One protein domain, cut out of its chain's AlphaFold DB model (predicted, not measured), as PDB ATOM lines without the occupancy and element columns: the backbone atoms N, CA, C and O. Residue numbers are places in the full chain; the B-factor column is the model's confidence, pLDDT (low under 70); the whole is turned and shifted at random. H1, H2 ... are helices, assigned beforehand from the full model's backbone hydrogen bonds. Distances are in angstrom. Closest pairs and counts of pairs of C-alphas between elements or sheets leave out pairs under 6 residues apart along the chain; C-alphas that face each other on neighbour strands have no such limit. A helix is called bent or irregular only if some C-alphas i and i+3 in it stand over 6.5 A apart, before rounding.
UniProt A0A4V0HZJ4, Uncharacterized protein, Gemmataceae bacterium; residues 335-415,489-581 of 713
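AT A GLANCE: This is residues 335 to 415 and 489 to 581 of the 713 residues of an uncharacterized protein of Gemmataceae bacterium (UniProt A0A4V0HZJ4). The longest helix, H1, runs side by side with H4 at one end of the domain, while at the other end H7 and H10 run like two rails with the short H8 set across them. Between these ends H2 sits in the middle, with H3 folded back along it and H6 crossing it; H5 packs on H3, and H9 packs on H10. You have 174 printed residues with ten named helices, H1 to H10 in chain order, and no named strand: the class is all helix, and helices that touch are mostly crossed. The whole is compact, with a radius of gyration of the C-alphas of 16.3 A, and spans 52 by 39 by 30 A.

IN THESE COORDINATES: Find C-alpha 335 at (111.319, 172.167, 110.242); from there H1, residues 335 to 356, runs 32.0 A to C-alpha 356 at (135.413, 151.904, 104.621). Next come H2, residues 359 to 372, 20.3 A long; H3, residues 378 to 392, 18.5 A; and H4, residues 397 to 410, 19.5 A. H3 is irregular: C-alphas 380 and 383 are 7.0 A apart. After the cut look for H5, residues 496 to 499, and H6, residues 502 to 509. H7, residues 513 to 530, is 25.9 A long; H8 is residues 537 to 544 and H9 residues 548 to 556. H10, residues 562 to 579, runs 25.8 A to C-alpha 579 at (127.646, 126.946, 107.915).

HOW THE PARTS SIT: Start at residues 352 to 356, the part of H1 that touches the hub, H2; the closest C-alphas, of Thr 356 and Arg 362, are 4.7 A apart. H1 touches H4 with residues 347 to 355 alone, opposite ways at a shallow tilt of 32 degrees, closest at C-alphas 351 and 404, 6.0 A. H2 and H3 form a helical hairpin, closest at C-alphas 364 and 392, 5.4 A. H6 touches H2 with C-alphas 502 and 368 closest, 4.8 A, about perpendicular at 87 degrees. H5 touches H3, with C-alphas 497 and 386 closest, 5.1 A. Moving outward, H8 touches H2 at C-alphas 541 and 370, 5.1 A, H7 at C-alphas 537 and 523, 4.9 A, and H10 at C-alphas 544 and 572, 5.2 A, each the closest pair. H7 and H10 are close but not clearly touching, the same way at a shallow tilt of 5 degrees. H9 touches H10, closest at C-alphas 549 and 568, 5.7 A. H4 and H7 are apart. Every O i to N i+4 pair is within hydrogen-bond range in H1, H2, H4, H6, H7, H8 and H10, against 9 of 11 in H3 and 4 of 5 in H9; H5 is too short for such a pair.

THE WHOLE: The two C-alphas farthest apart, of Leu 415 and Lys 581, are 53.8 A apart. Residues 416 to 488 are not printed, and C-alphas 415 and 489 are 13.9 A apart across this cut. Of the links that are printed whole, none is long. The pLDDT is under 70 at residues 335 to 342, 380 to 381 and 412 to 415.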
ATOM      1  N   CYS A 335     110.724 172.056 111.562       48.12
ATOM      2  CA  CYS A 335     111.319 172.167 110.242       48.12
ATOM      3  C   CYS A 335     112.837 172.098 110.309       48.12
ATOM      4  O   CYS A 335     113.450 171.275 109.623       48.12
ATOM      5  N   ASP A 336     113.421 173.020 111.074       51.41
ATOM      6  CA  ASP A 336     114.859 173.208 111.093       51.41
ATOM      7  C   ASP A 336     115.504 171.893 111.521       51.41
ATOM      8  O   ASP A 336     116.392 171.393 110.830       51.41
ATOM      9  N   ALA A 337     114.944 171.219 112.533       50.31
ATOM     10  CA  ALA A 337     115.356 169.879 112.935       50.31
ATOM     11  C   ALA A 337     115.337 168.845 111.789       50.31
ATOM     12  O   ALA A 337     116.297 168.088 111.643       50.31
ATOM     13  N   ALA A 338     114.295 168.804 110.951       50.84
ATOM     14  CA  ALA A 338     114.198 167.848 109.842       50.84
ATOM     15  C   ALA A 338     115.183 168.152 108.697       50.84
ATOM     16  O   ALA A 338     115.785 167.232 108.134       50.84
ATOM     17  N   VAL A 339     115.373 169.433 108.360       54.44
ATOM     18  CA  VAL A 339     116.364 169.873 107.360       54.44
ATOM     19  C   VAL A 339     117.776 169.568 107.851       54.44
ATOM     20  O   VAL A 339     118.583 169.017 107.096       54.44
ATOM     21  N   HIS A 340     118.055 169.858 109.124       63.22
ATOM     22  CA  HIS A 340     119.307 169.492 109.772       63.22
ATOM     23  C   HIS A 340     119.521 167.989 109.686       63.22
ATOM     24  O   HIS A 340     120.517 167.567 109.105       63.22
ATOM     25  N   GLN A 341     118.558 167.184 110.131       64.94
ATOM     26  CA  GLN A 341     118.660 165.730 110.086       64.94
ATOM     27  C   GLN A 341     118.975 165.211 108.672       64.94
ATOM     28  O   GLN A 341     119.852 164.366 108.520       64.94
ATOM     29  N   GLY A 342     118.321 165.726 107.626       66.19
ATOM     30  CA  GLY A 342     118.608 165.334 106.241       66.19
ATOM     31  C   GLY A 342     120.045 165.648 105.805       66.19
ATOM     32  O   GLY A 342     120.720 164.799 105.218       66.19
ATOM     33  N   ALA A 343     120.541 166.844 106.131       70.62
ATOM     34  CA  ALA A 343     121.915 167.241 105.833       70.62
ATOM     35  C   ALA A 343     122.947 166.432 106.642       70.62
ATOM     36  O   ALA A 343     123.991 166.049 106.110       70.62
ATOM     37  N   GLU A 344     122.642 166.127 107.905       77.62
ATOM     38  CA  GLU A 344     123.465 165.265 108.752       77.62
ATOM     39  C   GLU A 344     123.542 163.841 108.207       77.62
ATOM     40  O   GLU A 344     124.628 163.280 108.153       77.62
ATOM     41  N   LEU A 345     122.436 163.271 107.722       80.12
ATOM     42  CA  LEU A 345     122.428 161.925 107.141       80.12
ATOM     43  C   LEU A 345     123.315 161.822 105.895       80.12
ATOM     44  O   LEU A 345     124.023 160.826 105.732       80.12
ATOM     45  N   ALA A 346     123.293 162.835 105.021       81.94
ATOM     46  CA  ALA A 346     124.153 162.879 103.840       81.94
ATOM     47  C   ALA A 346     125.637 162.973 104.229       81.94
ATOM     48  O   ALA A 346     126.457 162.193 103.746       81.94
ATOM     49  N   ARG A 347     125.967 163.871 105.166       89.56
ATOM     50  CA  ARG A 347     127.319 164.012 105.720       89.56
ATOM     51  C   ARG A 347     127.800 162.721 106.377       89.56
ATOM     52  O   ARG A 347     128.904 162.265 106.096       89.56
ATOM     53  N   ASP A 348     126.980 162.125 107.237       90.00
ATOM     54  CA  ASP A 348     127.318 160.908 107.968       90.00
ATOM     55  C   ASP A 348     127.539 159.742 106.993       90.00
ATOM     56  O   ASP A 348     128.481 158.973 107.174       90.00
ATOM     57  N   ARG A 349     126.751 159.640 105.906       92.38
ATOM     58  CA  ARG A 349     127.022 158.676 104.825       92.38
ATOM     59  C   ARG A 349     128.437 158.843 104.286       92.38
ATOM     60  O   ARG A 349     129.172 157.861 104.247       92.38
ATOM     61  N   ASP A 350     128.835 160.056 103.920       93.44
ATOM     62  CA  ASP A 350     130.174 160.307 103.378       93.44
ATOM     63  C   ASP A 350     131.282 160.001 104.396       93.44
ATOM     64  O   ASP A 350     132.313 159.437 104.023       93.44
ATOM     65  N   VAL A 351     131.052 160.269 105.687       95.69
ATOM     66  CA  VAL A 351     131.963 159.867 106.774       95.69
ATOM     67  C   VAL A 351     132.129 158.348 106.815       95.69
ATOM     68  O   VAL A 351     133.254 157.850 106.850       95.69
ATOM     69  N   TYR A 352     131.038 157.580 106.774       96.19
ATOM     70  CA  TYR A 352     131.132 156.119 106.780       96.19
ATOM     71  C   TYR A 352     131.764 155.563 105.499       96.19
ATOM     72  O   TYR A 352     132.518 154.595 105.581       96.19
ATOM     73  N   ARG A 353     131.546 156.196 104.340       95.12
ATOM     74  CA  ARG A 353     132.231 155.834 103.086       95.12
ATOM     75  C   ARG A 353     133.733 156.089 103.146       95.12
ATOM     76  O   ARG A 353     134.504 155.267 102.664       95.12
ATOM     77  N   ALA A 354     134.155 157.211 103.728       96.00
ATOM     78  CA  ALA A 354     135.568 157.502 103.973       96.00
ATOM     79  C   ALA A 354     136.197 156.434 104.877       96.00
ATOM     80  O   ALA A 354     137.248 155.882 104.556       96.00
ATOM     81  N   MET A 355     135.497 156.061 105.954       96.38
ATOM     82  CA  MET A 355     135.940 155.016 106.874       96.38
ATOM     83  C   MET A 355     136.174 153.673 106.165       96.38
ATOM     84  O   MET A 355     137.176 153.016 106.421       96.38
ATOM     85  N   THR A 356     135.304 153.239 105.248       95.50
ATOM     86  CA  THR A 356     135.413 151.904 104.621       95.50
ATOM     87  C   THR A 356     136.510 151.762 103.566       95.50
ATOM     88  O   THR A 356     136.780 150.643 103.117       95.50
ATOM     89  N   ARG A 357     137.198 152.847 103.187       94.88
ATOM     90  CA  ARG A 357     138.271 152.790 102.178       94.88
ATOM     91  C   ARG A 357     139.444 151.924 102.634       94.88
ATOM     92  O   ARG A 357     140.056 151.223 101.823       94.88
ATOM     93  N   THR A 358     139.723 151.894 103.934       95.06
ATOM     94  CA  THR A 358     140.837 151.130 104.507       95.06
ATOM     95  C   THR A 358     140.377 149.793 105.096       95.06
ATOM     96  O   THR A 358     139.215 149.595 105.453       95.06
ATOM     97  N   ALA A 359     141.288 148.820 105.188       94.31
ATOM     98  CA  ALA A 359     140.953 147.482 105.688       94.31
ATOM     99  C   ALA A 359     140.545 147.478 107.172       94.31
ATOM    100  O   ALA A 359     139.640 146.747 107.569       94.31
ATOM    101  N   ASP A 360     141.206 148.289 107.993       95.81
ATOM    102  CA  ASP A 360     140.884 148.482 109.406       95.81
ATOM    103  C   ASP A 360     139.586 149.278 109.607       95.81
ATOM    104  O   ASP A 360     138.784 148.921 110.467       95.81
ATOM    105  N   GLY A 361     139.302 150.253 108.744       95.50
ATOM    106  CA  GLY A 361     138.026 150.961 108.737       95.50
ATOM    107  C   GLY A 361     136.835 150.067 108.357       95.50
ATOM    108  O   GLY A 361     135.784 150.132 108.997       95.50
ATOM    109  N   ARG A 362     137.006 149.117 107.421       94.69
ATOM    110  CA  ARG A 362     136.004 148.055 107.167       94.69
ATOM    111  C   ARG A 362     135.775 147.158 108.384       94.69
ATOM    112  O   ARG A 362     134.631 146.817 108.681       94.69
ATOM    113  N   ARG A 363     136.835 146.802 109.123       93.75
ATOM    114  CA  ARG A 363     136.700 146.054 110.389       93.75
ATOM    115  C   ARG A 363     135.937 146.862 111.437       93.75
ATOM    116  O   ARG A 363     135.058 146.308 112.091       93.75
ATOM    117  N   ALA A 364     136.221 148.159 111.558       95.56
ATOM    118  CA  ALA A 364     135.459 149.064 112.412       95.56
ATOM    119  C   ALA A 364     133.978 149.128 112.026       95.56
ATOM    120  O   ALA A 364     133.127 149.062 112.913       95.56
ATOM    121  N   LEU A 365     133.645 149.176 110.729       95.50
ATOM    122  CA  LEU A 365     132.246 149.120 110.301       95.50
ATOM    123  C   LEU A 365     131.574 147.818 110.761       95.50
ATOM    124  O   LEU A 365     130.469 147.861 111.296       95.50
ATOM    125  N   GLY A 366     132.266 146.679 110.659       93.88
ATOM    126  CA  GLY A 366     131.792 145.404 111.209       93.88
ATOM    127  C   GLY A 366     131.518 145.450 112.720       93.88
ATOM    128  O   GLY A 366     130.493 144.940 113.171       93.88
ATOM    129  N   VAL A 367     132.376 146.114 113.508       94.19
ATOM    130  CA  VAL A 367     132.153 146.336 114.956       94.19
ATOM    131  C   VAL A 367     130.885 147.159 115.201       94.19
ATOM    132  O   VAL A 367     130.077 146.814 116.068       94.19
ATOM    133  N   LEU A 368     130.680 148.230 114.429       95.62
ATOM    134  CA  LEU A 368     129.491 149.072 114.545       95.62
ATOM    135  C   LEU A 368     128.213 148.305 114.187       95.62
ATOM    136  O   LEU A 368     127.247 148.360 114.944       95.62
ATOM    137  N   LEU A 369     128.217 147.547 113.089       95.69
ATOM    138  CA  LEU A 369     127.082 146.725 112.662       95.69
ATOM    139  C   LEU A 369     126.742 145.637 113.689       95.69
ATOM    140  O   LEU A 369     125.578 145.482 114.063       95.69
ATOM    141  N   ALA A 370     127.755 144.950 114.229       93.88
ATOM    142  CA  ALA A 370     127.560 143.978 115.303       93.88
ATOM    143  C   ALA A 370     126.962 144.620 116.565       93.88
ATOM    144  O   ALA A 370     126.120 144.020 117.230       93.88
ATOM    145  N   THR A 371     127.343 145.865 116.869       93.94
ATOM    146  CA  THR A 371     126.766 146.636 117.981       93.94
ATOM    147  C   THR A 371     125.301 146.999 117.724       93.94
ATOM    148  O   THR A 371     124.487 146.940 118.643       93.94
ATOM    149  N   ILE A 372     124.935 147.346 116.484       94.75
ATOM    150  CA  ILE A 372     123.546 147.653 116.104       94.75
ATOM    151  C   ILE A 372     122.644 146.431 116.299       94.75
ATOM    152  O   ILE A 372     121.552 146.577 116.853       94.75
ATOM    153  N   ALA A 373     123.117 145.252 115.880       95.06
ATOM    154  CA  ALA A 373     122.389 143.986 115.964       95.06
ATOM    155  C   ALA A 373     122.398 143.350 117.370       95.06
ATOM    156  O   ALA A 373     121.725 142.344 117.596       95.06
ATOM    157  N   ALA A 374     123.149 143.912 118.321       91.06
ATOM    158  CA  ALA A 374     123.164 143.422 119.691       91.06
ATOM    159  C   ALA A 374     121.795 143.637 120.376       91.06
ATOM    160  O   ALA A 374     121.164 144.677 120.170       91.06
ATOM    161  N   PRO A 375     121.358 142.712 121.254       85.12
ATOM    162  CA  PRO A 375     120.052 142.780 121.922       85.12
ATOM    163  C   PRO A 375     119.914 143.936 122.919       85.12
ATOM    164  O   PRO A 375     118.808 144.270 123.332       85.12
ATOM    165  N   GLN A 376     121.026 144.547 123.322       85.50
ATOM    166  CA  GLN A 376     121.024 145.665 124.259       85.50
ATOM    167  C   GLN A 376     120.747 146.990 123.534       85.50
ATOM    168  O   GLN A 376     121.122 147.143 122.365       85.50
ATOM    169  N   PRO A 377     120.152 147.996 124.201       83.31
ATOM    170  CA  PRO A 377     120.054 149.334 123.626       83.31
ATOM    171  C   PRO A 377     121.454 149.872 123.257       83.31
ATOM    172  O   PRO A 377     122.444 149.553 123.921       83.31
ATOM    173  N   ILE A 378     121.557 150.694 122.204       82.06
ATOM    174  CA  ILE A 378     122.863 151.178 121.701       82.06
ATOM    175  C   ILE A 378     123.619 152.018 122.747       82.06
ATOM    176  O   ILE A 378     124.848 151.990 122.804       82.06
ATOM    177  N   ALA A 379     122.907 152.779 123.584       76.19
ATOM    178  CA  ALA A 379     123.545 153.661 124.562       76.19
ATOM    179  C   ALA A 379     124.339 152.883 125.644       76.19
ATOM    180  O   ALA A 379     125.533 153.164 125.797       76.19
ATOM    181  N   PRO A 380     123.767 151.871 126.329       61.12
ATOM    182  CA  PRO A 380     124.497 150.994 127.251       61.12
ATOM    183  C   PRO A 380     125.649 150.203 126.616       61.12
ATOM    184  O   PRO A 380     126.707 150.074 127.228       61.12
ATOM    185  N   SER A 381     125.490 149.694 125.388       65.31
ATOM    186  CA  SER A 381     126.545 148.917 124.712       65.31
ATOM    187  C   SER A 381     127.705 149.778 124.195       65.31
ATOM    188  O   SER A 381     128.744 149.252 123.784       65.31
ATOM    189  N   SER A 382     127.577 151.108 124.279       72.94
ATOM    190  CA  SER A 382     128.545 152.042 123.711       72.94
ATOM    191  C   SER A 382     129.939 151.942 124.332       72.94
ATOM    192  O   SER A 382     130.910 152.128 123.615       72.94
ATOM    193  N   ALA A 383     130.104 151.615 125.617       88.06
ATOM    194  CA  ALA A 383     131.436 151.605 126.233       88.06
ATOM    195  C   ALA A 383     132.354 150.517 125.645       88.06
ATOM    196  O   ALA A 383     133.493 150.805 125.272       88.06
ATOM    197  N   GLN A 384     131.850 149.285 125.515       89.75
ATOM    198  CA  GLN A 384     132.601 148.197 124.886       89.75
ATOM    199  C   GLN A 384     132.783 148.453 123.391       89.75
ATOM    200  O   GLN A 384     133.903 148.363 122.900       89.75
ATOM    201  N   ALA A 385     131.717 148.859 122.697       90.12
ATOM    202  CA  ALA A 385     131.777 149.157 121.270       90.12
ATOM    203  C   ALA A 385     132.794 150.259 120.946       90.12
ATOM    204  O   ALA A 385     133.513 150.149 119.963       90.12
ATOM    205  N   LYS A 386     132.909 151.296 121.789       94.00
ATOM    206  CA  LYS A 386     133.917 152.356 121.635       94.00
ATOM    207  C   LYS A 386     135.339 151.810 121.770       94.00
ATOM    208  O   LYS A 386     136.181 152.158 120.953       94.00
ATOM    209  N   ARG A 387     135.600 150.939 122.754       95.31
ATOM    210  CA  ARG A 387     136.917 150.291 122.920       95.31
ATOM    211  C   ARG A 387     137.266 149.404 121.728       95.31
ATOM    212  O   ARG A 387     138.367 149.507 121.201       95.31
ATOM    213  N   ASP A 388     136.322 148.574 121.293       94.75
ATOM    214  CA  ASP A 388     136.519 147.675 120.152       94.75
ATOM    215  C   ASP A 388     136.727 148.461 118.853       94.75
ATOM    216  O   ASP A 388     137.560 148.090 118.032       94.75
ATOM    217  N   LEU A 389     136.014 149.576 118.688       95.88
ATOM    218  CA  LEU A 389     136.160 150.492 117.563       95.88
ATOM    219  C   LEU A 389     137.529 151.191 117.564       95.88
ATOM    220  O   LEU A 389     138.198 151.203 116.532       95.88
ATOM    221  N   ASP A 390     137.956 151.731 118.711       96.75
ATOM    222  CA  ASP A 390     139.267 152.379 118.869       96.75
ATOM    223  C   ASP A 390     140.413 151.397 118.562       96.75
ATOM    224  O   ASP A 390     141.400 151.767 117.925       96.75
ATOM    225  N   LEU A 391     140.267 150.128 118.961       96.50
ATOM    226  CA  LEU A 391     141.239 149.075 118.672       96.50
ATOM    227  C   LEU A 391     141.220 148.661 117.192       96.50
ATOM    228  O   LEU A 391     142.276 148.537 116.569       96.50
ATOM    229  N   ALA A 392     140.027 148.445 116.627       96.00
ATOM    230  CA  ALA A 392     139.850 147.915 115.278       96.00
ATOM    231  C   ALA A 392     140.332 148.870 114.180       96.00
ATOM    232  O   ALA A 392     140.721 148.387 113.114       96.00
ATOM    233  N   PHE A 393     140.318 150.180 114.444       96.94
ATOM    234  CA  PHE A 393     140.603 151.234 113.473       96.94
ATOM    235  C   PHE A 393     141.651 152.228 113.973       96.94
ATOM    236  O   PHE A 393     141.436 153.428 113.949       96.94
ATOM    237  N   SER A 394     142.791 151.733 114.449       95.56
ATOM    238  CA  SER A 394     143.891 152.576 114.941       95.56
ATOM    239  C   SER A 394     144.943 152.910 113.876       95.56
ATOM    240  O   SER A 394     145.504 154.002 113.898       95.56
ATOM    241  N   ALA A 395     145.206 152.003 112.927       97.25
ATOM    242  CA  ALA A 395     146.345 152.112 112.013       97.25
ATOM    243  C   ALA A 395     146.201 153.238 110.973       97.25
ATOM    244  O   ALA A 395     147.168 153.944 110.711       97.25
ATOM    245  N   ASN A 396     145.005 153.424 110.406       97.62
ATOM    246  CA  ASN A 396     144.725 154.459 109.398       97.62
ATOM    247  C   ASN A 396     143.845 155.601 109.931       97.62
ATOM    248  O   ASN A 396     143.273 156.369 109.154       97.62
ATOM    249  N   PHE A 397     143.714 155.719 111.256       97.25
ATOM    250  CA  PHE A 397     142.803 156.691 111.853       97.25
ATOM    251  C   PHE A 397     143.193 158.140 111.565       97.25
ATOM    252  O   PHE A 397     142.307 158.952 111.341       97.25
ATOM    253  N   SER A 398     144.487 158.477 111.549       97.25
ATOM    254  CA  SER A 398     144.939 159.851 111.286       97.25
ATOM    255  C   SER A 398     144.476 160.349 109.915       97.25
ATOM    256  O   SER A 398     143.858 161.406 109.828       97.25
ATOM    257  N   THR A 399     144.673 159.548 108.865       97.12
ATOM    258  CA  THR A 399     144.198 159.850 107.506       97.12
ATOM    259  C   THR A 399     142.680 160.015 107.470       97.12
ATOM    260  O   THR A 399     142.161 160.959 106.879       97.12
ATOM    261  N   PHE A 400     141.950 159.121 108.140       97.44
ATOM    262  CA  PHE A 400     140.500 159.234 108.244       97.44
ATOM    263  C   PHE A 400     140.055 160.470 109.035       97.44
ATOM    264  O   PHE A 400     139.058 161.084 108.675       97.44
ATOM    265  N   ALA A 401     140.765 160.859 110.093       97.31
ATOM    266  CA  ALA A 401     140.444 162.036 110.892       97.31
ATOM    267  C   ALA A 401     140.579 163.327 110.064       97.31
ATOM    268  O   ALA A 401     139.737 164.220 110.186       97.31
ATOM    269  N   ASP A 402     141.569 163.396 109.168       96.62
ATOM    270  CA  ASP A 402     141.713 164.495 108.210       96.62
ATOM    271  C   ASP A 402     140.554 164.525 107.197       96.62
ATOM    272  O   ASP A 402     139.950 165.581 106.975       96.62
ATOM    273  N   GLU A 403     140.174 163.369 106.633       96.44
ATOM    274  CA  GLU A 403     139.010 163.256 105.741       96.44
ATOM    275  C   GLU A 403     137.696 163.597 106.457       96.44
ATOM    276  O   GLU A 403     136.865 164.319 105.911       96.44
ATOM    277  N   PHE A 404     137.518 163.145 107.697       95.56
ATOM    278  CA  PHE A 404     136.372 163.467 108.544       95.56
ATOM    279  C   PHE A 404     136.229 164.982 108.699       95.56
ATOM    280  O   PHE A 404     135.140 165.528 108.501       95.56
ATOM    281  N   VAL A 405     137.330 165.678 109.002       95.00
ATOM    282  CA  VAL A 405     137.349 167.140 109.117       95.00
ATOM    283  C   VAL A 405     137.048 167.801 107.775       95.00
ATOM    284  O   VAL A 405     136.298 168.779 107.740       95.00
ATOM    285  N   ALA A 406     137.587 167.282 106.669       94.00
ATOM    286  CA  ALA A 406     137.306 167.791 105.330       94.00
ATOM    287  C   ALA A 406     135.821 167.642 104.953       94.00
ATOM    288  O   ALA A 406     135.212 168.618 104.515       94.00
ATOM    289  N   ILE A 407     135.218 166.474 105.200       93.38
ATOM    290  CA  ILE A 407     133.793 166.197 104.958       93.38
ATOM    291  C   ILE A 407     132.924 167.138 105.787       93.38
ATOM    292  O   ILE A 407     132.034 167.791 105.245       93.38
ATOM    293  N   HIS A 408     133.211 167.292 107.081       89.88
ATOM    294  CA  HIS A 408     132.439 168.194 107.936       89.88
ATOM    295  C   HIS A 408     132.572 169.658 107.496       89.88
ATOM    296  O   HIS A 408     131.567 170.366 107.415       89.88
ATOM    297  N   LYS A 409     133.779 170.107 107.126       88.00
ATOM    298  CA  LYS A 409     134.005 171.455 106.576       88.00
ATOM    299  C   LYS A 409     133.302 171.672 105.232       88.00
ATOM    300  O   LYS A 409     132.869 172.789 104.971       88.00
ATOM    301  N   ALA A 410     133.185 170.640 104.396       85.31
ATOM    302  CA  ALA A 410     132.477 170.701 103.117       85.31
ATOM    303  C   ALA A 410     130.947 170.651 103.289       85.31
ATOM    304  O   ALA A 410     130.219 171.313 102.555       85.31
ATOM    305  N   SER A 411     130.460 169.932 104.303       75.62
ATOM    306  CA  SER A 411     129.037 169.829 104.666       75.62
ATOM    307  C   SER A 411     128.478 171.072 105.382       75.62
ATOM    308  O   SER A 411     127.294 171.126 105.723       75.62
ATOM    309  N   ALA A 412     129.321 172.086 105.596       57.44
ATOM    310  CA  ALA A 412     129.040 173.326 106.320       57.44
ATOM    311  C   ALA A 412     127.997 174.255 105.669       57.44
ATOM    312  O   ALA A 412     127.836 175.388 106.106       57.44
ATOM    313  N   ASN A 413     127.262 173.785 104.659       51.22
ATOM    314  CA  ASN A 413     126.034 174.438 104.201       51.22
ATOM    315  C   ASN A 413     124.841 174.149 105.129       51.22
ATOM    316  O   ASN A 413     123.730 174.606 104.867       51.22
ATOM    317  N   THR A 414     125.047 173.386 106.204       49.62
ATOM    318  CA  THR A 414     124.118 173.369 107.331       49.62
ATOM    319  C   THR A 414     124.113 174.766 107.935       49.62
ATOM    320  O   THR A 414     125.155 175.243 108.370       49.62
ATOM    321  N   LEU A 415     122.957 175.437 107.901       47.84
ATOM    322  CA  LEU A 415     122.700 176.690 108.612       47.84
ATOM    323  C   LEU A 415     123.236 176.539 110.043       47.84
ATOM    324  O   LEU A 415     122.592 175.921 110.879       47.84
ATOM    325  N   GLN A 489     134.218 175.312 113.143       80.00
ATOM    326  CA  GLN A 489     135.475 174.770 113.634       80.00
ATOM    327  C   GLN A 489     135.240 173.300 113.978       80.00
ATOM    328  O   GLN A 489     134.736 172.964 115.045       80.00
ATOM    329  N   VAL A 490     135.563 172.424 113.033       89.06
ATOM    330  CA  VAL A 490     135.496 170.979 113.239       89.06
ATOM    331  C   VAL A 490     136.763 170.560 113.974       89.06
ATOM    332  O   VAL A 490     137.860 170.659 113.419       89.06
ATOM    333  N   ALA A 491     136.617 170.123 115.224       92.94
ATOM    334  CA  ALA A 491     137.720 169.540 115.973       92.94
ATOM    335  C   ALA A 491     138.155 168.222 115.319       92.94
ATOM    336  O   ALA A 491     137.314 167.403 114.944       92.94
ATOM    337  N   VAL A 492     139.468 168.014 115.198       95.25
ATOM    338  CA  VAL A 492     140.016 166.730 114.750       95.25
ATOM    339  C   VAL A 492     139.699 165.692 115.833       95.25
ATOM    340  O   VAL A 492     140.083 165.896 116.990       95.25
ATOM    341  N   PRO A 493     138.982 164.601 115.518       95.44
ATOM    342  CA  PRO A 493     138.681 163.581 116.509       95.44
ATOM    343  C   PRO A 493     139.978 162.894 116.951       95.44
ATOM    344  O   PRO A 493     140.780 162.478 116.124       95.44
ATOM    345  N   ALA A 494     140.186 162.751 118.262       96.81
ATOM    346  CA  ALA A 494     141.407 162.143 118.807       96.81
ATOM    347  C   ALA A 494     141.441 160.606 118.696       96.81
ATOM    348  O   ALA A 494     142.486 159.996 118.904       96.81
ATOM    349  N   ARG A 495     140.294 159.971 118.418       97.06
ATOM    350  CA  ARG A 495     140.141 158.511 118.310       97.06
ATOM    351  C   ARG A 495     138.907 158.122 117.483       97.06
ATOM    352  O   ARG A 495     137.966 158.923 117.431       97.06
ATOM    353  N   PRO A 496     138.855 156.906 116.904       96.88
ATOM    354  CA  PRO A 496     137.732 156.430 116.091       96.88
ATOM    355  C   PRO A 496     136.359 156.633 116.731       96.88
ATOM    356  O   PRO A 496     135.448 157.180 116.110       96.88
ATOM    357  N   SER A 497     136.221 156.271 118.005       96.00
ATOM    358  CA  SER A 497     134.965 156.381 118.749       96.00
ATOM    359  C   SER A 497     134.479 157.803 119.027       96.00
ATOM    360  O   SER A 497     133.334 157.978 119.453       96.00
ATOM    361  N   ALA A 498     135.325 158.813 118.811       94.88
ATOM    362  CA  ALA A 498     134.929 160.216 118.851       94.88
ATOM    363  C   ALA A 498     134.379 160.706 117.500       94.88
ATOM    364  O   ALA A 498     133.645 161.687 117.475       94.88
ATOM    365  N   ALA A 499     134.723 160.030 116.400       94.94
ATOM    366  CA  ALA A 499     134.301 160.390 115.050       94.94
ATOM    367  C   ALA A 499     133.017 159.666 114.621       94.94
ATOM    368  O   ALA A 499     132.159 160.251 113.968       94.94
ATOM    369  N   VAL A 500     132.879 158.386 114.982       96.06
ATOM    370  CA  VAL A 500     131.771 157.532 114.529       96.06
ATOM    371  C   VAL A 500     131.166 156.728 115.674       96.06
ATOM    372  O   VAL A 500     131.814 156.436 116.680       96.06
ATOM    373  N   SER A 501     129.897 156.341 115.529       95.25
ATOM    374  CA  SER A 501     129.202 155.511 116.520       95.25
ATOM    375  C   SER A 501     128.182 154.568 115.886       95.25
ATOM    376  O   SER A 501     127.738 154.780 114.760       95.25
ATOM    377  N   ALA A 502     127.762 153.536 116.623       94.25
ATOM    378  CA  ALA A 502     126.713 152.623 116.165       94.25
ATOM    379  C   ALA A 502     125.353 153.332 116.040       94.25
ATOM    380  O   ALA A 502     124.578 153.029 115.140       94.25
ATOM    381  N   ALA A 503     125.082 154.315 116.908       91.25
ATOM    382  CA  ALA A 503     123.851 155.103 116.865       91.25
ATOM    383  C   ALA A 503     123.784 155.979 115.612       91.25
ATOM    384  O   ALA A 503     122.752 156.010 114.950       91.25
ATOM    385  N   ALA A 504     124.883 156.667 115.284       90.06
ATOM    386  CA  ALA A 504     124.970 157.456 114.061       90.06
ATOM    387  C   ALA A 504     124.787 156.561 112.830       90.06
ATOM    388  O   ALA A 504     123.895 156.830 112.037       90.06
ATOM    389  N   LEU A 505     125.489 155.425 112.756       94.69
ATOM    390  CA  LEU A 505     125.365 154.492 111.636       94.69
ATOM    391  C   LEU A 505     123.941 153.942 111.473       94.69
ATOM    392  O   LEU A 505     123.426 153.905 110.358       94.69
ATOM    393  N   ALA A 506     123.285 153.536 112.566       92.38
ATOM    394  CA  ALA A 506     121.905 153.056 112.518       92.38
ATOM    395  C   ALA A 506     120.964 154.121 111.937       92.38
ATOM    396  O   ALA A 506     120.162 153.809 111.056       92.38
ATOM    397  N   ARG A 507     121.111 155.386 112.361       87.94
ATOM    398  CA  ARG A 507     120.360 156.510 111.783       87.94
ATOM    399  C   ARG A 507     120.690 156.716 110.308       87.94
ATOM    400  O   ARG A 507     119.769 156.880 109.520       87.94
ATOM    401  N   THR A 508     121.968 156.661 109.930       89.50
ATOM    402  CA  THR A 508     122.427 156.808 108.541       89.50
ATOM    403  C   THR A 508     121.816 155.753 107.615       89.50
ATOM    404  O   THR A 508     121.403 156.078 106.503       89.50
ATOM    405  N   ILE A 509     121.714 154.501 108.068       92.81
ATOM    406  CA  ILE A 509     121.044 153.422 107.322       92.81
ATOM    407  C   ILE A 509     119.518 153.641 107.293       92.81
ATOM    408  O   ILE A 509     118.854 153.268 106.329       92.81
ATOM    409  N   GLY A 510     118.965 154.284 108.325       88.75
ATOM    410  CA  GLY A 510     117.525 154.461 108.521       88.75
ATOM    411  C   GLY A 510     116.895 153.348 109.362       88.75
ATOM    412  O   GLY A 510     115.703 153.086 109.237       88.75
ATOM    413  N   LEU A 511     117.682 152.662 110.195       88.44
ATOM    414  CA  LEU A 511     117.191 151.602 111.074       88.44
ATOM    415  C   LEU A 511     116.438 152.191 112.270       88.44
ATOM    416  O   LEU A 511     116.938 153.059 112.986       88.44
ATOM    417  N   THR A 512     115.247 151.658 112.511       87.75
ATOM    418  CA  THR A 512     114.424 151.950 113.685       87.75
ATOM    419  C   THR A 512     114.757 151.002 114.838       87.75
ATOM    420  O   THR A 512     115.420 149.977 114.664       87.75
ATOM    421  N   GLU A 513     114.243 151.290 116.034       84.19
ATOM    422  CA  GLU A 513     114.357 150.355 117.161       84.19
ATOM    423  C   GLU A 513     113.616 149.032 116.896       84.19
ATOM    424  O   GLU A 513     114.054 147.980 117.357       84.19
ATOM    425  N   GLY A 514     112.529 149.061 116.113       86.88
ATOM    426  CA  GLY A 514     111.835 147.853 115.663       86.88
ATOM    427  C   GLY A 514     112.729 146.969 114.795       86.88
ATOM    428  O   GLY A 514     112.847 145.775 115.060       86.88
ATOM    429  N   ASP A 515     113.444 147.569 113.836       90.62
ATOM    430  CA  ASP A 515     114.400 146.839 112.995       90.62
ATOM    431  C   ASP A 515     115.508 146.217 113.851       90.62
ATOM    432  O   ASP A 515     115.830 145.045 113.700       90.62
ATOM    433  N   ARG A 516     116.056 146.966 114.814       93.06
ATOM    434  CA  ARG A 516     117.098 146.450 115.713       93.06
ATOM    435  C   ARG A 516     116.635 145.264 116.552       93.06
ATOM    436  O   ARG A 516     117.378 144.292 116.686       93.06
ATOM    437  N   LYS A 517     115.417 145.329 117.099       89.50
ATOM    438  CA  LYS A 517     114.809 144.207 117.829       89.50
ATOM    439  C   LYS A 517     114.676 142.978 116.936       89.50
ATOM    440  O   LYS A 517     115.001 141.885 117.390       89.50
ATOM    441  N   PHE A 518     114.276 143.160 115.677       92.31
ATOM    442  CA  PHE A 518     114.239 142.082 114.690       92.31
ATOM    443  C   PHE A 518     115.627 141.452 114.470       92.31
ATOM    444  O   PHE A 518     115.759 140.231 114.573       92.31
ATOM    445  N   LEU A 519     116.675 142.260 114.251       94.56
ATOM    446  CA  LEU A 519     118.046 141.753 114.072       94.56
ATOM    447  C   LEU A 519     118.496 140.932 115.292       94.56
ATOM    448  O   LEU A 519     118.981 139.809 115.156       94.56
ATOM    449  N   ALA A 520     118.289 141.472 116.493       94.31
ATOM    450  CA  ALA A 520     118.688 140.831 117.740       94.31
ATOM    451  C   ALA A 520     117.913 139.533 118.020       94.31
ATOM    452  O   ALA A 520     118.511 138.533 118.425       94.31
ATOM    453  N   ALA A 521     116.596 139.531 117.797       93.50
ATOM    454  CA  ALA A 521     115.746 138.354 117.968       93.50
ATOM    455  C   ALA A 521     116.122 137.241 116.981       93.50
ATOM    456  O   ALA A 521     116.208 136.075 117.367       93.50
ATOM    457  N   THR A 522     116.434 137.611 115.737       94.88
ATOM    458  CA  THR A 522     116.908 136.683 114.703       94.88
ATOM    459  C   THR A 522     118.210 136.002 115.124       94.88
ATOM    460  O   THR A 522     118.294 134.775 115.130       94.88
ATOM    461  N   LEU A 523     119.213 136.777 115.556       95.62
ATOM    462  CA  LEU A 523     120.496 136.224 116.011       95.62
ATOM    463  C   LEU A 523     120.360 135.391 117.288       95.62
ATOM    464  O   LEU A 523     121.087 134.419 117.468       95.62
ATOM    465  N   THR A 524     119.431 135.758 118.173       94.69
ATOM    466  CA  THR A 524     119.129 134.985 119.387       94.69
ATOM    467  C   THR A 524     118.493 133.645 119.048       94.69
ATOM    468  O   THR A 524     118.909 132.623 119.585       94.69
ATOM    469  N   THR A 525     117.539 133.634 118.118       94.00
ATOM    470  CA  THR A 525     116.908 132.402 117.628       94.00
ATOM    471  C   THR A 525     117.951 131.481 117.008       94.00
ATOM    472  O   THR A 525     118.053 130.324 117.404       94.00
ATOM    473  N   LEU A 526     118.805 132.016 116.128       95.06
ATOM    474  CA  LEU A 526     119.873 131.239 115.507       95.06
ATOM    475  C   LEU A 526     120.885 130.696 116.536       95.06
ATOM    476  O   LEU A 526     121.285 129.540 116.445       95.06
ATOM    477  N   ALA A 527     121.280 131.491 117.536       95.19
ATOM    478  CA  ALA A 527     122.181 131.028 118.599       95.19
ATOM    479  C   ALA A 527     121.588 129.848 119.384       95.19
ATOM    480  O   ALA A 527     122.298 128.886 119.675       95.19
ATOM    481  N   ASN A 528     120.289 129.914 119.688       94.00
ATOM    482  CA  ASN A 528     119.583 128.853 120.397       94.00
ATOM    483  C   ASN A 528     119.499 127.569 119.562       94.00
ATOM    484  O   ASN A 528     119.721 126.494 120.106       94.00
ATOM    485  N   GLU A 529     119.247 127.670 118.253       94.44
ATOM    486  CA  GLU A 529     119.167 126.502 117.361       94.44
ATOM    487  C   GLU A 529     120.517 125.798 117.136       94.44
ATOM    488  O   GLU A 529     120.549 124.607 116.836       94.44
ATOM    489  N   ILE A 530     121.643 126.504 117.282       95.25
ATOM    490  CA  ILE A 530     122.982 125.909 117.137       95.25
ATOM    491  C   ILE A 530     123.372 125.064 118.368       95.25
ATOM    492  O   ILE A 530     124.252 124.208 118.265       95.25
ATOM    493  N   GLU A 531     122.746 125.295 119.530       90.50
ATOM    494  CA  GLU A 531     122.955 124.560 120.794       90.50
ATOM    495  C   GLU A 531     124.428 124.462 121.263       90.50
ATOM    496  O   GLU A 531     124.828 123.550 121.991       90.50
ATOM    497  N   ARG A 532     125.277 125.427 120.884       91.81
ATOM    498  CA  ARG A 532     126.681 125.502 121.324       91.81
ATOM    499  C   ARG A 532     126.878 126.682 122.260       91.81
ATOM    500  O   ARG A 532     126.768 127.825 121.838       91.81
ATOM    501  N   SER A 533     127.315 126.424 123.492       90.19
ATOM    502  CA  SER A 533     127.530 127.460 124.523       90.19
ATOM    503  C   SER A 533     128.492 128.590 124.125       90.19
ATOM    504  O   SER A 533     128.433 129.678 124.688       90.19
ATOM    505  N   LYS A 534     129.381 128.352 123.151       95.06
ATOM    506  CA  LYS A 534     130.317 129.358 122.620       95.06
ATOM    507  C   LYS A 534     129.712 130.245 121.526       95.06
ATOM    508  O   LYS A 534     130.290 131.286 121.220       95.06
ATOM    509  N   VAL A 535     128.594 129.837 120.926       95.62
ATOM    510  CA  VAL A 535     127.919 130.577 119.859       95.62
ATOM    511  C   VAL A 535     126.864 131.467 120.502       95.62
ATOM    512  O   VAL A 535     125.820 131.018 120.956       95.62
ATOM    513  N   THR A 536     127.174 132.753 120.577       94.88
ATOM    514  CA  THR A 536     126.305 133.789 121.139       94.88
ATOM    515  C   THR A 536     125.737 134.664 120.018       94.88
ATOM    516  O   THR A 536     126.320 134.722 118.930       94.88
ATOM    517  N   PRO A 537     124.672 135.446 120.266       94.06
ATOM    518  CA  PRO A 537     124.186 136.419 119.286       94.06
ATOM    519  C   PRO A 537     125.278 137.399 118.833       94.06
ATOM    520  O   PRO A 537     125.337 137.777 117.668       94.06
ATOM    521  N   ALA A 538     126.195 137.769 119.734       91.50
ATOM    522  CA  ALA A 538     127.306 138.663 119.426       91.50
ATOM    523  C   ALA A 538     128.366 138.018 118.515       91.50
ATOM    524  O   ALA A 538     128.925 138.701 117.658       91.50
ATOM    525  N   THR A 539     128.658 136.723 118.681       93.88
ATOM    526  CA  THR A 539     129.574 136.011 117.772       93.88
ATOM    527  C   THR A 539     128.921 135.793 116.412       93.88
ATOM    528  O   THR A 539     129.558 136.063 115.400       93.88
ATOM    529  N   LEU A 540     127.632 135.437 116.380       95.94
ATOM    530  CA  LEU A 540     126.879 135.306 115.130       95.94
ATOM    531  C   LEU A 540     126.767 136.630 114.377       95.94
ATOM    532  O   LEU A 540     126.933 136.639 113.166       95.94
ATOM    533  N   ALA A 541     126.566 137.759 115.065       95.00
ATOM    534  CA  ALA A 541     126.567 139.070 114.417       95.00
ATOM    535  C   ALA A 541     127.877 139.317 113.650       95.00
ATOM    536  O   ALA A 541     127.856 139.756 112.503       95.00
ATOM    537  N   LYS A 542     129.024 138.994 114.263       93.19
ATOM    538  CA  LYS A 542     130.337 139.129 113.615       93.19
ATOM    539  C   LYS A 542     130.460 138.230 112.386       93.19
ATOM    540  O   LYS A 542     131.000 138.676 111.382       93.19
ATOM    541  N   GLU A 543     129.956 137.000 112.455       95.50
ATOM    542  CA  GLU A 543     129.954 136.065 111.324       95.50
ATOM    543  C   GLU A 543     129.036 136.542 110.190       95.50
ATOM    544  O   GLU A 543     129.469 136.599 109.043       95.50
ATOM    545  N   VAL A 544     127.818 136.992 110.513       96.00
ATOM    546  CA  VAL A 544     126.841 137.544 109.558       96.00
ATOM    547  C   VAL A 544     127.433 138.730 108.799       96.00
ATOM    548  O   VAL A 544     127.411 138.753 107.569       96.00
ATOM    549  N   PHE A 545     128.046 139.690 109.495       95.38
ATOM    550  CA  PHE A 545     128.668 140.850 108.846       95.38
ATOM    551  C   PHE A 545     130.030 140.542 108.193       95.38
ATOM    552  O   PHE A 545     130.580 141.390 107.488       95.38
ATOM    553  N   ALA A 546     130.570 139.335 108.380       93.44
ATOM    554  CA  ALA A 546     131.749 138.844 107.668       93.44
ATOM    555  C   ALA A 546     131.406 138.099 106.362       93.44
ATOM    556  O   ALA A 546     132.313 137.842 105.569       93.44
ATOM    557  N   THR A 547     130.130 137.784 106.108       95.38
ATOM    558  CA  THR A 547     129.679 137.113 104.874       95.38
ATOM    559  C   THR A 547     129.889 137.969 103.613       95.38
ATOM    560  O   THR A 547     129.943 139.203 103.705       95.38
ATOM    561  N   PRO A 548     129.945 137.356 102.409       95.38
ATOM    562  CA  PRO A 548     130.039 138.082 101.138       95.38
ATOM    563  C   PRO A 548     128.978 139.180 100.962       95.38
ATOM    564  O   PRO A 548     129.304 140.274 100.509       95.38
ATOM    565  N   HIS A 549     127.747 138.943 101.435       93.88
ATOM    566  CA  HIS A 549     126.641 139.904 101.360       93.88
ATOM    567  C   HIS A 549     126.962 141.274 101.968       93.88
ATOM    568  O   HIS A 549     126.479 142.290 101.461       93.88
ATOM    569  N   PHE A 550     127.784 141.316 103.023       92.31
ATOM    570  CA  PHE A 550     128.284 142.562 103.605       92.31
ATOM    571  C   PHE A 550     129.694 142.909 103.140       92.31
ATOM    572  O   PHE A 550     129.986 144.090 102.995       92.31
ATOM    573  N   GLN A 551     130.561 141.941 102.831       89.00
ATOM    574  CA  GLN A 551     131.889 142.249 102.287       89.00
ATOM    575  C   GLN A 551     131.814 143.055 100.988       89.00
ATOM    576  O   GLN A 551     132.638 143.945 100.787       89.00
ATOM    577  N   ASP A 552     130.817 142.803 100.142       82.81
ATOM    578  CA  ASP A 552     130.626 143.563  98.905       82.81
ATOM    579  C   ASP A 552     130.230 145.015  99.185       82.81
ATOM    580  O   ASP A 552     130.778 145.927  98.574       82.81
ATOM    581  N   VAL A 553     129.369 145.246 100.182       79.69
ATOM    582  CA  VAL A 553     129.015 146.590 100.675       79.69
ATOM    583  C   VAL A 553     130.254 147.313 101.202       79.69
ATOM    584  O   VAL A 553     130.535 148.454 100.832       79.69
ATOM    585  N   LEU A 554     131.043 146.615 102.025       80.19
ATOM    586  CA  LEU A 554     132.276 147.143 102.598       80.19
ATOM    587  C   LEU A 554     133.311 147.490 101.515       80.19
ATOM    588  O   LEU A 554     134.063 148.446 101.687       80.19
ATOM    589  N   LYS A 555     133.370 146.731 100.412       85.00
ATOM    590  CA  LYS A 555     134.281 146.978  99.279       85.00
ATOM    591  C   LYS A 555     133.785 148.076  98.341       85.00
ATOM    592  O   LYS A 555     134.600 148.850  97.850       85.00
ATOM    593  N   ALA A 556     132.477 148.150  98.106       82.06
ATOM    594  CA  ALA A 556     131.859 149.148  97.236       82.06
ATOM    595  C   ALA A 556     131.915 150.570  97.821       82.06
ATOM    596  O   ALA A 556     131.654 151.530  97.104       82.06
ATOM    597  N   ASN A 557     132.277 150.713  99.104       84.69
ATOM    598  CA  ASN A 557     132.197 151.972  99.847       84.69
ATOM    599  C   ASN A 557     130.799 152.588  99.761       84.69
ATOM    600  O   ASN A 557     130.660 153.800  99.593       84.69
ATOM    601  N   ASP A 558     129.764 151.756  99.856       86.50
ATOM    602  CA  ASP A 558     128.389 152.228  99.900       86.50
ATOM    603  C   ASP A 558     127.710 151.770 101.184       86.50
ATOM    604  O   ASP A 558     128.023 150.714 101.729       86.50
ATOM    605  N   ILE A 559     126.804 152.596 101.698       90.56
ATOM    606  CA  ILE A 559     126.010 152.267 102.881       90.56
ATOM    607  C   ILE A 559     124.612 151.935 102.370       90.56
ATOM    608  O   ILE A 559     123.979 152.830 101.795       90.56
ATOM    609  N   PRO A 560     124.117 150.700 102.559       91.31
ATOM    610  CA  PRO A 560     122.819 150.299 102.044       91.31
ATOM    611  C   PRO A 560     121.724 151.135 102.705       91.31
ATOM    612  O   PRO A 560     121.885 151.653 103.818       91.31
ATOM    613  N   ASP A 561     120.604 151.295 102.011       90.06
ATOM    614  CA  ASP A 561     119.400 151.803 102.657       90.06
ATOM    615  C   ASP A 561     118.804 150.760 103.617       90.06
ATOM    616  O   ASP A 561     119.264 149.620 103.708       90.06
ATOM    617  N   ARG A 562     117.792 151.174 104.380       90.38
ATOM    618  CA  ARG A 562     117.134 150.352 105.399       90.38
ATOM    619  C   ARG A 562     116.672 148.993 104.871       90.38
ATOM    620  O   ARG A 562     116.823 147.996 105.574       90.38
ATOM    621  N   GLU A 563     116.074 148.947 103.685       87.31
ATOM    622  CA  GLU A 563     115.471 147.719 103.159       87.31
ATOM    623  C   GLU A 563     116.539 146.809 102.554       87.31
ATOM    624  O   GLU A 563     116.589 145.626 102.887       87.31
ATOM    625  N   GLU A 564     117.467 147.372 101.777       89.88
ATOM    626  CA  GLU A 564     118.624 146.632 101.271       89.88
ATOM    627  C   GLU A 564     119.469 146.052 102.416       89.88
ATOM    628  O   GLU A 564     119.931 144.912 102.341       89.88
ATOM    629  N   PHE A 565     119.654 146.808 103.503       94.06
ATOM    630  CA  PHE A 565     120.378 146.340 104.682       94.06
ATOM    631  C   PHE A 565     119.733 145.088 105.284       94.06
ATOM    632  O   PHE A 565     120.435 144.125 105.596       94.06
ATOM    633  N   LYS A 566     118.403 145.087 105.443       93.50
ATOM    634  CA  LYS A 566     117.673 143.949 106.015       93.50
ATOM    635  C   LYS A 566     117.667 142.741 105.082       93.50
ATOM    636  O   LYS A 566     117.873 141.631 105.562       93.50
ATOM    637  N   ASP A 567     117.522 142.955 103.775       91.75
ATOM    638  CA  ASP A 567     117.612 141.885 102.773       91.75
ATOM    639  C   ASP A 567     118.983 141.187 102.838       91.75
ATOM    640  O   ASP A 567     119.075 139.959 102.910       91.75
ATOM    641  N   ARG A 568     120.065 141.976 102.886       94.25
ATOM    642  CA  ARG A 568     121.439 141.462 103.024       94.25
ATOM    643  C   ARG A 568     121.656 140.755 104.355       94.25
ATOM    644  O   ARG A 568     122.314 139.719 104.389       94.25
ATOM    645  N   PHE A 569     121.101 141.291 105.442       95.50
ATOM    646  CA  PHE A 569     121.141 140.653 106.754       95.50
ATOM    647  C   PHE A 569     120.447 139.293 106.749       95.50
ATOM    648  O   PHE A 569     121.030 138.322 107.222       95.50
ATOM    649  N   ALA A 570     119.249 139.196 106.175       94.62
ATOM    650  CA  ALA A 570     118.514 137.943 106.106       94.62
ATOM    651  C   ALA A 570     119.259 136.879 105.282       94.62
ATOM    652  O   ALA A 570     119.374 135.733 105.721       94.62
ATOM    653  N   ALA A 571     119.824 137.266 104.134       93.69
ATOM    654  CA  ALA A 571     120.642 136.374 103.313       93.69
ATOM    655  C   ALA A 571     121.904 135.901 104.062       93.69
ATOM    656  O   ALA A 571     122.181 134.707 104.137       93.69
ATOM    657  N   ALA A 572     122.610 136.821 104.721       95.19
ATOM    658  CA  ALA A 572     123.788 136.504 105.521       95.19
ATOM    659  C   ALA A 572     123.483 135.594 106.726       95.19
ATOM    660  O   ALA A 572     124.282 134.722 107.060       95.19
ATOM    661  N   VAL A 573     122.328 135.761 107.378       95.69
ATOM    662  CA  VAL A 573     121.863 134.854 108.441       95.69
ATOM    663  C   VAL A 573     121.638 133.444 107.896       95.69
ATOM    664  O   VAL A 573     122.024 132.482 108.557       95.69
ATOM    665  N   ALA A 574     121.063 133.308 106.697       94.44
ATOM    666  CA  ALA A 574     120.863 132.006 106.064       94.44
ATOM    667  C   ALA A 574     122.200 131.302 105.760       94.44
ATOM    668  O   ALA A 574     122.343 130.116 106.067       94.44
ATOM    669  N   ASP A 575     123.194 132.035 105.248       94.75
ATOM    670  CA  ASP A 575     124.545 131.511 105.005       94.75
ATOM    671  C   ASP A 575     125.216 131.027 106.297       94.75
ATOM    672  O   ASP A 575     125.777 129.929 106.352       94.75
ATOM    673  N   VAL A 576     125.132 131.825 107.367       95.81
ATOM    674  CA  VAL A 576     125.696 131.462 108.676       95.81
ATOM    675  C   VAL A 576     124.967 130.253 109.267       95.81
ATOM    676  O   VAL A 576     125.614 129.327 109.759       95.81
ATOM    677  N   ALA A 577     123.637 130.193 109.172       95.44
ATOM    678  CA  ALA A 577     122.859 129.038 109.619       95.44
ATOM    679  C   ALA A 577     123.266 127.750 108.882       95.44
ATOM    680  O   ALA A 577     123.459 126.704 109.513       95.44
ATOM    681  N   ALA A 578     123.476 127.834 107.564       94.38
ATOM    682  CA  ALA A 578     123.967 126.721 106.759       94.38
ATOM    683  C   ALA A 578     125.380 126.283 107.187       94.38
ATOM    684  O   ALA A 578     125.629 125.086 107.352       94.38
ATOM    685  N   ALA A 579     126.288 127.232 107.446       95.62
ATOM    686  CA  ALA A 579     127.646 126.946 107.915       95.62
ATOM    687  C   ALA A 579     127.671 126.223 109.276       95.62
ATOM    688  O   ALA A 579     128.512 125.347 109.503       95.62
ATOM    689  N   HIS A 580     126.714 126.522 110.162       96.19
ATOM    690  CA  HIS A 580     126.546 125.828 111.446       96.19
ATOM    691  C   HIS A 580     125.700 124.551 111.373       96.19
ATOM    692  O   HIS A 580     125.520 123.892 112.396       96.19
ATOM    693  N   LYS A 581     125.251 124.142 110.176       95.62
ATOM    694  CA  LYS A 581     124.423 122.945 109.938       95.62
ATOM    695  C   LYS A 581     123.091 122.963 110.697       95.62
ATOM    696  O   LYS A 581     122.618 121.918 111.145       95.62
TER     697      LYS A 581